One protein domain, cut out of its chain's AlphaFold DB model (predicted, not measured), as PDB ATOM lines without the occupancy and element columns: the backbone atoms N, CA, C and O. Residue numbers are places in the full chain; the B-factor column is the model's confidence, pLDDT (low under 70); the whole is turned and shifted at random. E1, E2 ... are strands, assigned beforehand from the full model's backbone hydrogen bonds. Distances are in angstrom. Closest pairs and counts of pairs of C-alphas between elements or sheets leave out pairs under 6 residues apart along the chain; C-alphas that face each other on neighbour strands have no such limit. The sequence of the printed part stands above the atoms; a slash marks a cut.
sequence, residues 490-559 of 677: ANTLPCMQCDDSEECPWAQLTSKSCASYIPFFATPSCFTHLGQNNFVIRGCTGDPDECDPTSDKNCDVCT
ATOM      1  N   ALA A 490     205.426 144.148 180.312       90.12
ATOM      2  CA  ALA A 490     204.416 143.812 179.315       90.12
ATOM      3  C   ALA A 490     203.019 143.780 179.960       90.12
ATOM      4  O   ALA A 490     202.791 143.041 180.924       90.12
ATOM      5  N   ASN A 491     202.076 144.554 179.424       91.19
ATOM      6  CA  ASN A 491     200.668 144.407 179.762       91.19
ATOM      7  C   ASN A 491     200.135 143.165 179.033       91.19
ATOM      8  O   ASN A 491     200.056 143.150 177.812       91.19
ATOM      9  N   THR A 492     199.788 142.113 179.773       90.44
ATOM     10  CA  THR A 492     199.269 140.849 179.219       90.44
ATOM     11  C   THR A 492     197.788 140.619 179.529       90.44
ATOM     12  O   THR A 492     197.265 139.535 179.258       90.44
ATOM     13  N   LEU A 493     197.097 141.621 180.087       95.31
ATOM     14  CA  LEU A 493     195.678 141.521 180.418       95.31
ATOM     15  C   LEU A 493     194.862 141.264 179.133       95.31
ATOM     16  O   LEU A 493     195.065 141.954 178.133       95.31
ATOM     17  N   PRO A 494     193.945 140.283 179.098       96.56
ATOM     18  CA  PRO A 494     193.024 140.144 177.979       96.56
ATOM     19  C   PRO A 494     191.967 141.244 178.060       96.56
ATOM     20  O   PRO A 494     191.196 141.273 179.016       96.56
ATOM     21  N   CYS A 495     191.887 142.108 177.055       96.94
ATOM     22  CA  CYS A 495     190.882 143.165 176.957       96.94
ATOM     23  C   CYS A 495     190.123 143.058 175.635       96.94
ATOM     24  O   CYS A 495     190.616 142.523 174.639       96.94
ATOM     25  N   MET A 496     188.897 143.566 175.608       96.06
ATOM     26  CA  MET A 496     188.227 143.861 174.347       96.06
ATOM     27  C   MET A 496     188.910 145.076 173.728       96.06
ATOM     28  O   MET A 496     189.133 146.067 174.419       96.06
ATOM     29  N   GLN A 497     189.271 144.962 172.452       94.88
ATOM     30  CA  GLN A 497     190.031 145.969 171.715       94.88
ATOM     31  C   GLN A 497     189.326 146.255 170.391       94.88
ATOM     32  O   GLN A 497     189.267 145.375 169.523       94.88
ATOM     33  N   CYS A 498     188.792 147.464 170.246       94.00
ATOM     34  CA  CYS A 498     188.145 147.937 169.027       94.00
ATOM     35  C   CYS A 498     188.170 149.467 168.959       94.00
ATOM     36  O   CYS A 498     188.119 150.136 169.988       94.00
ATOM     37  N   ASP A 499     188.247 149.980 167.736       92.56
ATOM     38  CA  ASP A 499     188.302 151.400 167.395       92.56
ATOM     39  C   ASP A 499     187.182 151.677 166.382       92.56
ATOM     40  O   ASP A 499     187.166 151.076 165.306       92.56
ATOM     41  N   ASP A 500     186.182 152.450 166.816       88.50
ATOM     42  CA  ASP A 500     185.011 152.963 166.079       88.50
ATOM     43  C   ASP A 500     184.380 152.066 164.995       88.50
ATOM     44  O   ASP A 500     183.934 152.517 163.937       88.50
ATOM     45  N   SER A 501     184.299 150.758 165.244       91.50
ATOM     46  CA  SER A 501     183.505 149.864 164.399       91.50
ATOM     47  C   SER A 501     182.035 149.898 164.822       91.50
ATOM     48  O   SER A 501     181.733 150.020 166.009       91.50
ATOM     49  N   GLU A 502     181.099 149.672 163.887       88.69
ATOM     50  CA  GLU A 502     179.664 149.565 164.225       88.69
ATOM     51  C   GLU A 502     179.374 148.487 165.296       88.69
ATOM     52  O   GLU A 502     178.334 148.518 165.961       88.69
ATOM     53  N   GLU A 503     180.287 147.524 165.454       92.06
ATOM     54  CA  GLU A 503     180.219 146.434 166.424       92.06
ATOM     55  C   GLU A 503     180.718 146.847 167.817       92.06
ATOM     56  O   GLU A 503     180.188 146.353 168.811       92.06
ATOM     57  N   CYS A 504     181.698 147.755 167.916       93.38
ATOM     58  CA  CYS A 504     182.401 148.105 169.159       93.38
ATOM     59  C   CYS A 504     181.489 148.596 170.312       93.38
ATOM     60  O   CYS A 504     181.702 148.177 171.461       93.38
ATOM     61  N   PRO A 505     180.420 149.386 170.055       93.19
ATOM     62  CA  PRO A 505     179.471 149.802 171.091       93.19
ATOM     63  C   PRO A 505     178.653 148.660 171.724       93.19
ATOM     64  O   PRO A 505     178.077 148.832 172.804       93.19
ATOM     65  N   TRP A 506     178.592 147.496 171.072       92.44
ATOM     66  CA  TRP A 506     177.804 146.333 171.493       92.44
ATOM     67  C   TRP A 506     178.634 145.347 172.325       92.44
ATOM     68  O   TRP A 506     179.831 145.554 172.551       92.44
ATOM     69  N   ALA A 507     177.999 144.276 172.812       92.38
ATOM     70  CA  ALA A 507     178.695 143.234 173.559       92.38
ATOM     71  C   ALA A 507     179.744 142.517 172.694       92.38
ATOM     72  O   ALA A 507     179.452 142.086 171.577       92.38
ATOM     73  N   GLN A 508     180.943 142.349 173.248       93.31
ATOM     74  CA  GLN A 508     182.093 141.756 172.562       93.31
ATOM     75  C   GLN A 508     182.311 140.296 172.985       93.31
ATOM     76  O   GLN A 508     182.120 139.938 174.150       93.31
ATOM     77  N   LEU A 509     182.739 139.451 172.042       88.88
ATOM     78  CA  LEU A 509     182.990 138.018 172.271       88.88
ATOM     79  C   LEU A 509     184.477 137.659 172.396       88.88
ATOM     80  O   LEU A 509     184.810 136.710 173.105       88.88
ATOM     81  N   THR A 510     185.364 138.403 171.731       92.00
ATOM     82  CA  THR A 510     186.771 138.017 171.550       92.00
ATOM     83  C   THR A 510     187.701 139.087 172.104       92.00
ATOM     84  O   THR A 510     187.912 140.121 171.473       92.00
ATOM     85  N   SER A 511     188.293 138.823 173.267       94.38
ATOM     86  CA  SER A 511     189.373 139.651 173.809       94.38
ATOM     87  C   SER A 511     190.705 139.325 173.143       94.38
ATOM     88  O   SER A 511     190.977 138.166 172.826       94.38
ATOM     89  N   LYS A 512     191.569 140.329 173.023       94.44
ATOM     90  CA  LYS A 512     192.985 140.172 172.687       94.44
ATOM     91  C   LYS A 512     193.807 140.457 173.941       94.44
ATOM     92  O   LYS A 512     193.396 141.266 174.771       94.44
ATOM     93  N   SER A 513     194.960 139.815 174.092       92.62
ATOM     94  CA  SER A 513     195.950 140.298 175.057       92.62
ATOM     95  C   SER A 513     196.374 141.711 174.662       92.62
ATOM     96  O   SER A 513     196.526 141.999 173.471       92.62
ATOM     97  N   CYS A 514     196.567 142.586 175.641       92.62
ATOM     98  CA  CYS A 514     197.275 143.839 175.415       92.62
ATOM     99  C   CYS A 514     198.678 143.554 174.833       92.62
ATOM    100  O   CYS A 514     199.259 142.492 175.072       92.62
ATOM    101  N   ALA A 515     199.186 144.478 174.017       84.56
ATOM    102  CA  ALA A 515     200.529 144.404 173.425       84.56
ATOM    103  C   ALA A 515     201.462 145.518 173.937       84.56
ATOM    104  O   ALA A 515     202.644 145.551 173.598       84.56
ATOM    105  N   SER A 516     200.911 146.423 174.743       85.12
ATOM    106  CA  SER A 516     201.543 147.646 175.223       85.12
ATOM    107  C   SER A 516     202.435 147.370 176.436       85.12
ATOM    108  O   SER A 516     202.189 146.455 177.229       85.12
ATOM    109  N   TYR A 517     203.484 148.169 176.588       89.81
ATOM    110  CA  TYR A 517     204.332 148.167 177.776       89.81
ATOM    111  C   TYR A 517     203.849 149.263 178.723       89.81
ATOM    112  O   TYR A 517     203.520 150.363 178.290       89.81
ATOM    113  N   ILE A 518     203.762 148.949 180.016       91.12
ATOM    114  CA  ILE A 518     203.311 149.888 181.050       91.12
ATOM    115  C   ILE A 518     204.392 150.048 182.123       91.12
ATOM    116  O   ILE A 518     205.129 149.088 182.370       91.12
ATOM    117  N   PRO A 519     204.484 151.201 182.812       90.69
ATOM    118  CA  PRO A 519     205.422 151.384 183.918       90.69
ATOM    119  C   PRO A 519     205.303 150.278 184.974       90.69
ATOM    120  O   PRO A 519     204.208 149.768 185.234       90.69
ATOM    121  N   PHE A 520     206.404 149.909 185.634       89.69
ATOM    122  CA  PHE A 520     206.397 148.800 186.603       89.69
ATOM    123  C   PHE A 520     205.357 148.954 187.726       89.69
ATOM    124  O   PHE A 520     204.780 147.955 188.166       89.69
ATOM    125  N   PHE A 521     205.072 150.187 188.152       89.06
ATOM    126  CA  PHE A 521     204.078 150.515 189.179       89.06
ATOM    127  C   PHE A 521     202.632 150.585 188.651       89.06
ATOM    128  O   PHE A 521     201.693 150.587 189.443       89.06
ATOM    129  N   ALA A 522     202.421 150.642 187.332       89.81
ATOM    130  CA  ALA A 522     201.087 150.743 186.751       89.81
ATOM    131  C   ALA A 522     200.305 149.430 186.924       89.81
ATOM    132  O   ALA A 522     200.865 148.331 186.841       89.81
ATOM    133  N   THR A 523     198.997 149.528 187.153       90.25
ATOM    134  CA  THR A 523     198.110 148.356 187.215       90.25
ATOM    135  C   THR A 523     197.518 148.117 185.826       90.25
ATOM    136  O   THR A 523     196.891 149.034 185.303       90.25
ATOM    137  N   PRO A 524     197.680 146.924 185.219       93.25
ATOM    138  CA  PRO A 524     196.988 146.582 183.981       93.25
ATOM    139  C   PRO A 524     195.476 146.767 184.124       93.25
ATOM    140  O   PRO A 524     194.866 146.230 185.052       93.25
ATOM    141  N   SER A 525     194.869 147.491 183.191       95.00
ATOM    142  CA  SER A 525     193.421 147.655 183.125       95.00
ATOM    143  C   SER A 525     192.935 147.653 181.677       95.00
ATOM    144  O   SER A 525     193.726 147.828 180.746       95.00
ATOM    145  N   CYS A 526     191.641 147.403 181.500       96.62
ATOM    146  CA  CYS A 526     190.922 147.590 180.251       96.62
ATOM    147  C   CYS A 526     190.015 148.814 180.378       96.62
ATOM    148  O   CYS A 526     189.370 148.982 181.417       96.62
ATOM    149  N   PHE A 527     189.875 149.589 179.304       96.06
ATOM    150  CA  PHE A 527     188.966 150.734 179.259       96.06
ATOM    151  C   PHE A 527     187.840 150.568 178.223       96.06
ATOM    152  O   PHE A 527     187.876 149.707 177.336       96.06
ATOM    153  N   THR A 528     186.799 151.385 178.354       96.00
ATOM    154  CA  THR A 528     185.783 151.671 177.334       96.00
ATOM    155  C   THR A 528     185.505 153.167 177.372       96.00
ATOM    156  O   THR A 528     185.070 153.676 178.397       96.00
ATOM    157  N   HIS A 529     185.755 153.853 176.261       95.31
ATOM    158  CA  HIS A 529     185.527 155.284 176.103       95.31
ATOM    159  C   HIS A 529     184.334 155.505 175.169       95.31
ATOM    160  O   HIS A 529     184.365 155.062 174.020       95.31
ATOM    161  N   LEU A 530     183.284 156.175 175.655       93.44
ATOM    162  CA  LEU A 530     182.106 156.549 174.863       93.44
ATOM    163  C   LEU A 530     182.227 157.998 174.360       93.44
ATOM    164  O   LEU A 530     181.915 158.959 175.063       93.44
ATOM    165  N   GLY A 531     182.651 158.154 173.111       87.12
ATOM    166  CA  GLY A 531     182.736 159.446 172.438       87.12
ATOM    167  C   GLY A 531     181.379 160.000 171.984       87.12
ATOM    168  O   GLY A 531     180.300 159.467 172.259       87.12
ATOM    169  N   GLN A 532     181.426 161.109 171.245       83.44
ATOM    170  CA  GLN A 532     180.232 161.705 170.636       83.44
ATOM    171  C   GLN A 532     179.670 160.804 169.519       83.44
ATOM    172  O   GLN A 532     180.383 159.993 168.942       83.44
ATOM    173  N   ASN A 533     178.381 160.944 169.191       82.06
ATOM    174  CA  ASN A 533     177.697 160.163 168.141       82.06
ATOM    175  C   ASN A 533     177.698 158.625 168.333       82.06
ATOM    176  O   ASN A 533     177.518 157.898 167.360       82.06
ATOM    177  N   ASN A 534     177.830 158.130 169.571       82.25
ATOM    178  CA  ASN A 534     177.989 156.705 169.914       82.25
ATOM    179  C   ASN A 534     179.294 156.062 169.404       82.25
ATOM    180  O   ASN A 534     179.373 154.835 169.330       82.25
ATOM    181  N   PHE A 535     180.302 156.880 169.096       89.50
ATOM    182  CA  PHE A 535     181.689 156.459 168.913       89.50
ATOM    183  C   PHE A 535     182.170 155.695 170.150       89.50
ATOM    184  O   PHE A 535     181.971 156.170 171.272       89.50
ATOM    185  N   VAL A 536     182.793 154.528 169.982       94.69
ATOM    186  CA  VAL A 536     183.333 153.751 171.111       94.69
ATOM    187  C   VAL A 536     184.724 153.235 170.780       94.69
ATOM    188  O   VAL A 536     184.900 152.536 169.785       94.69
ATOM    189  N   ILE A 537     185.678 153.519 171.669       94.94
ATOM    190  CA  ILE A 537     186.980 152.844 171.714       94.94
ATOM    191  C   ILE A 537     186.998 151.916 172.924       94.94
ATOM    192  O   ILE A 537     186.511 152.254 174.008       94.94
ATOM    193  N   ARG A 538     187.598 150.742 172.752       95.81
ATOM    194  CA  ARG A 538     187.982 149.850 173.845       95.81
ATOM    195  C   ARG A 538     189.440 149.475 173.682       95.81
ATOM    196  O   ARG A 538     189.858 149.137 172.576       95.81
ATOM    197  N   GLY A 539     190.174 149.469 174.785       95.25
ATOM    198  CA  GLY A 539     191.594 149.155 174.781       95.25
ATOM    199  C   GLY A 539     192.122 148.818 176.167       95.25
ATOM    200  O   GLY A 539     191.377 148.395 177.059       95.25
ATOM    201  N   CYS A 540     193.424 148.994 176.307       95.56
ATOM    202  CA  CYS A 540     194.248 148.644 177.446       95.56
ATOM    203  C   CYS A 540     194.940 149.869 178.046       95.56
ATOM    204  O   CYS A 540     195.207 150.847 177.352       95.56
ATOM    205  N   THR A 541     195.348 149.767 179.311       93.44
ATOM    206  CA  THR A 541     196.321 150.715 179.863       93.44
ATOM    207  C   THR A 541     197.650 150.642 179.118       93.44
ATOM    208  O   THR A 541     198.181 149.544 178.906       93.44
ATOM    209  N   GLY A 542     198.176 151.814 178.751       88.88
ATOM    210  CA  GLY A 542     199.353 151.999 177.903       88.88
ATOM    211  C   GLY A 542     199.063 152.131 176.402       88.88
ATOM    212  O   GLY A 542     200.013 152.263 175.631       88.88
ATOM    213  N   ASP A 543     197.799 152.088 175.970       91.25
ATOM    214  CA  ASP A 543     197.438 152.325 174.566       91.25
ATOM    215  C   ASP A 543     197.418 153.841 174.252       91.25
ATOM    216  O   ASP A 543     197.086 154.636 175.132       91.25
ATOM    217  N   PRO A 544     197.725 154.279 173.010       88.12
ATOM    218  CA  PRO A 544     197.765 155.707 172.655       88.12
ATOM    219  C   PRO A 544     196.449 156.466 172.882       88.12
ATOM    220  O   PRO A 544     196.473 157.666 173.142       88.12
ATOM    221  N   ASP A 545     195.324 155.754 172.787       87.50
ATOM    222  CA  ASP A 545     193.961 156.278 172.914       87.50
ATOM    223  C   ASP A 545     193.326 155.942 174.284       87.50
ATOM    224  O   ASP A 545     192.099 155.930 174.418       87.50
ATOM    225  N   GLU A 546     194.144 155.630 175.302       90.94
ATOM    226  CA  GLU A 546     193.685 155.409 176.679       90.94
ATOM    227  C   GLU A 546     192.947 156.641 177.225       90.94
ATOM    228  O   GLU A 546     193.462 157.761 177.235       90.94
ATOM    229  N   CYS A 547     191.723 156.420 177.710       91.56
ATOM    230  CA  CYS A 547     190.953 157.433 178.418       91.56
ATOM    231  C   CYS A 547     191.290 157.435 179.918       91.56
ATOM    232  O   CYS A 547     191.600 156.398 180.505       91.56
ATOM    233  N   ASP A 548     191.182 158.601 180.557       90.12
ATOM    234  CA  ASP A 548     191.402 158.763 181.996       90.12
ATOM    235  C   ASP A 548     190.057 158.912 182.738       90.12
ATOM    236  O   ASP A 548     189.396 159.943 182.591       90.12
ATOM    237  N   PRO A 549     189.654 157.948 183.590       90.56
ATOM    238  CA  PRO A 549     188.380 157.984 184.313       90.56
ATOM    239  C   PRO A 549     188.331 159.046 185.425       90.56
ATOM    240  O   PRO A 549     187.284 159.251 186.041       90.56
ATOM    241  N   THR A 550     189.453 159.706 185.738       88.62
ATOM    242  CA  THR A 550     189.489 160.805 186.713       88.62
ATOM    243  C   THR A 550     189.141 162.158 186.088       88.62
ATOM    244  O   THR A 550     188.622 163.030 186.790       88.62
ATOM    245  N   SER A 551     189.362 162.323 184.778       89.62
ATOM    246  CA  SER A 551     189.049 163.545 184.026       89.62
ATOM    247  C   SER A 551     187.874 163.390 183.050       89.62
ATOM    248  O   SER A 551     187.131 164.357 182.860       89.62
ATOM    249  N   ASP A 552     187.637 162.193 182.505       89.31
ATOM    250  CA  ASP A 552     186.500 161.875 181.639       89.31
ATOM    251  C   ASP A 552     185.461 160.971 182.327       89.31
ATOM    252  O   ASP A 552     185.760 159.913 182.872       89.31
ATOM    253  N   LYS A 553     184.190 161.382 182.252       90.06
ATOM    254  CA  LYS A 553     183.037 160.640 182.792       90.06
ATOM    255  C   LYS A 553     182.495 159.574 181.843       90.06
ATOM    256  O   LYS A 553     181.661 158.780 182.266       90.06
ATOM    257  N   ASN A 554     182.928 159.584 180.584       92.50
ATOM    258  CA  ASN A 554     182.568 158.589 179.581       92.50
ATOM    259  C   ASN A 554     183.612 157.462 179.471       92.50
ATOM    260  O   ASN A 554     183.525 156.636 178.558       92.50
ATOM    261  N   CYS A 555     184.580 157.434 180.390       95.25
ATOM    262  CA  CYS A 555     185.640 156.447 180.480       95.25
ATOM    263  C   CYS A 555     185.352 155.433 181.600       95.25
ATOM    264  O   CYS A 555     185.514 155.728 182.784       95.25
ATOM    265  N   ASP A 556     184.947 154.220 181.226       94.94
ATOM    266  CA  ASP A 556     184.778 153.092 182.146       94.94
ATOM    267  C   ASP A 556     186.054 152.238 182.172       94.94
ATOM    268  O   ASP A 556     186.479 151.724 181.136       94.94
ATOM    269  N   VAL A 557     186.644 152.032 183.356       95.50
ATOM    270  CA  VAL A 557     187.901 151.278 183.541       95.50
ATOM    271  C   VAL A 557     187.728 150.101 184.503       95.50
ATOM    272  O   VAL A 557     187.052 150.201 185.527       95.50
ATOM    273  N   CYS A 558     188.353 148.963 184.188       95.62
ATOM    274  CA  CYS A 558     188.265 147.736 184.981       95.62
ATOM    275  C   CYS A 558     189.535 146.865 184.880       95.62
ATOM    276  O   CYS A 558     190.228 146.858 183.869       95.62
ATOM    277  N   THR A 559     189.866 146.119 185.939       95.62
ATOM    278  CA  THR A 559     191.204 145.508 186.140       95.62
ATOM    279  C   THR A 559     191.255 143.978 186.025       95.62
ATOM    280  O   THR A 559     192.244 143.359 186.411       95.62
TER     281      THR A 559
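AT A GLANCE: This is residues 490 to 559 of the 677 residues of the protein "Hypothetical protein" of Hermetia illucens (UniProt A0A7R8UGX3). There is little regular structure here: a small sheet, E3 - E2 - E4, with a long looped stretch, residues 490 to 516, folded back on itself and tied to edge strand E3. E1 lies away from the sheet. The printed part has 70 residues, 17 of them in four named strands, E1 to E4 along the chain, with no named helix; the class is all strand, the sheet antiparallel. It is compact, with a radius of gyration of the C-alphas of 11.6 A and spans of 36 by 28 by 18 A.

IN THESE COORDINATES: Find C-alpha 526 at (190.922, 147.590, 180.251); E2, residues 526 to 530, runs 13.7 A from there. E3 is residues 536 to 540, 13.6 A. E4, residues 555 to 558, ends at (188.265, 147.736, 184.981). E1 is residues 517 to 519.

HOW THE PARTS SIT: Inner strand E2 and E3 form an antiparallel hairpin at 162 degrees; look at N 529 and O 537, 2.9 A apart. E2 and E4 are antiparallel at 160 degrees, with N 528 and O 556 at 2.8 A. Residues 498 to 499 pair antiparallel with 537 to 538 of E3. E1 pairs with no named strand.

THE WHOLE: The farthest C-alphas, Phe 520 and Asn 533, are 36.0 A apart. The printed part has no cut; the link from E3 to E4 is long, and no printed residue is under 70 in pLDDT.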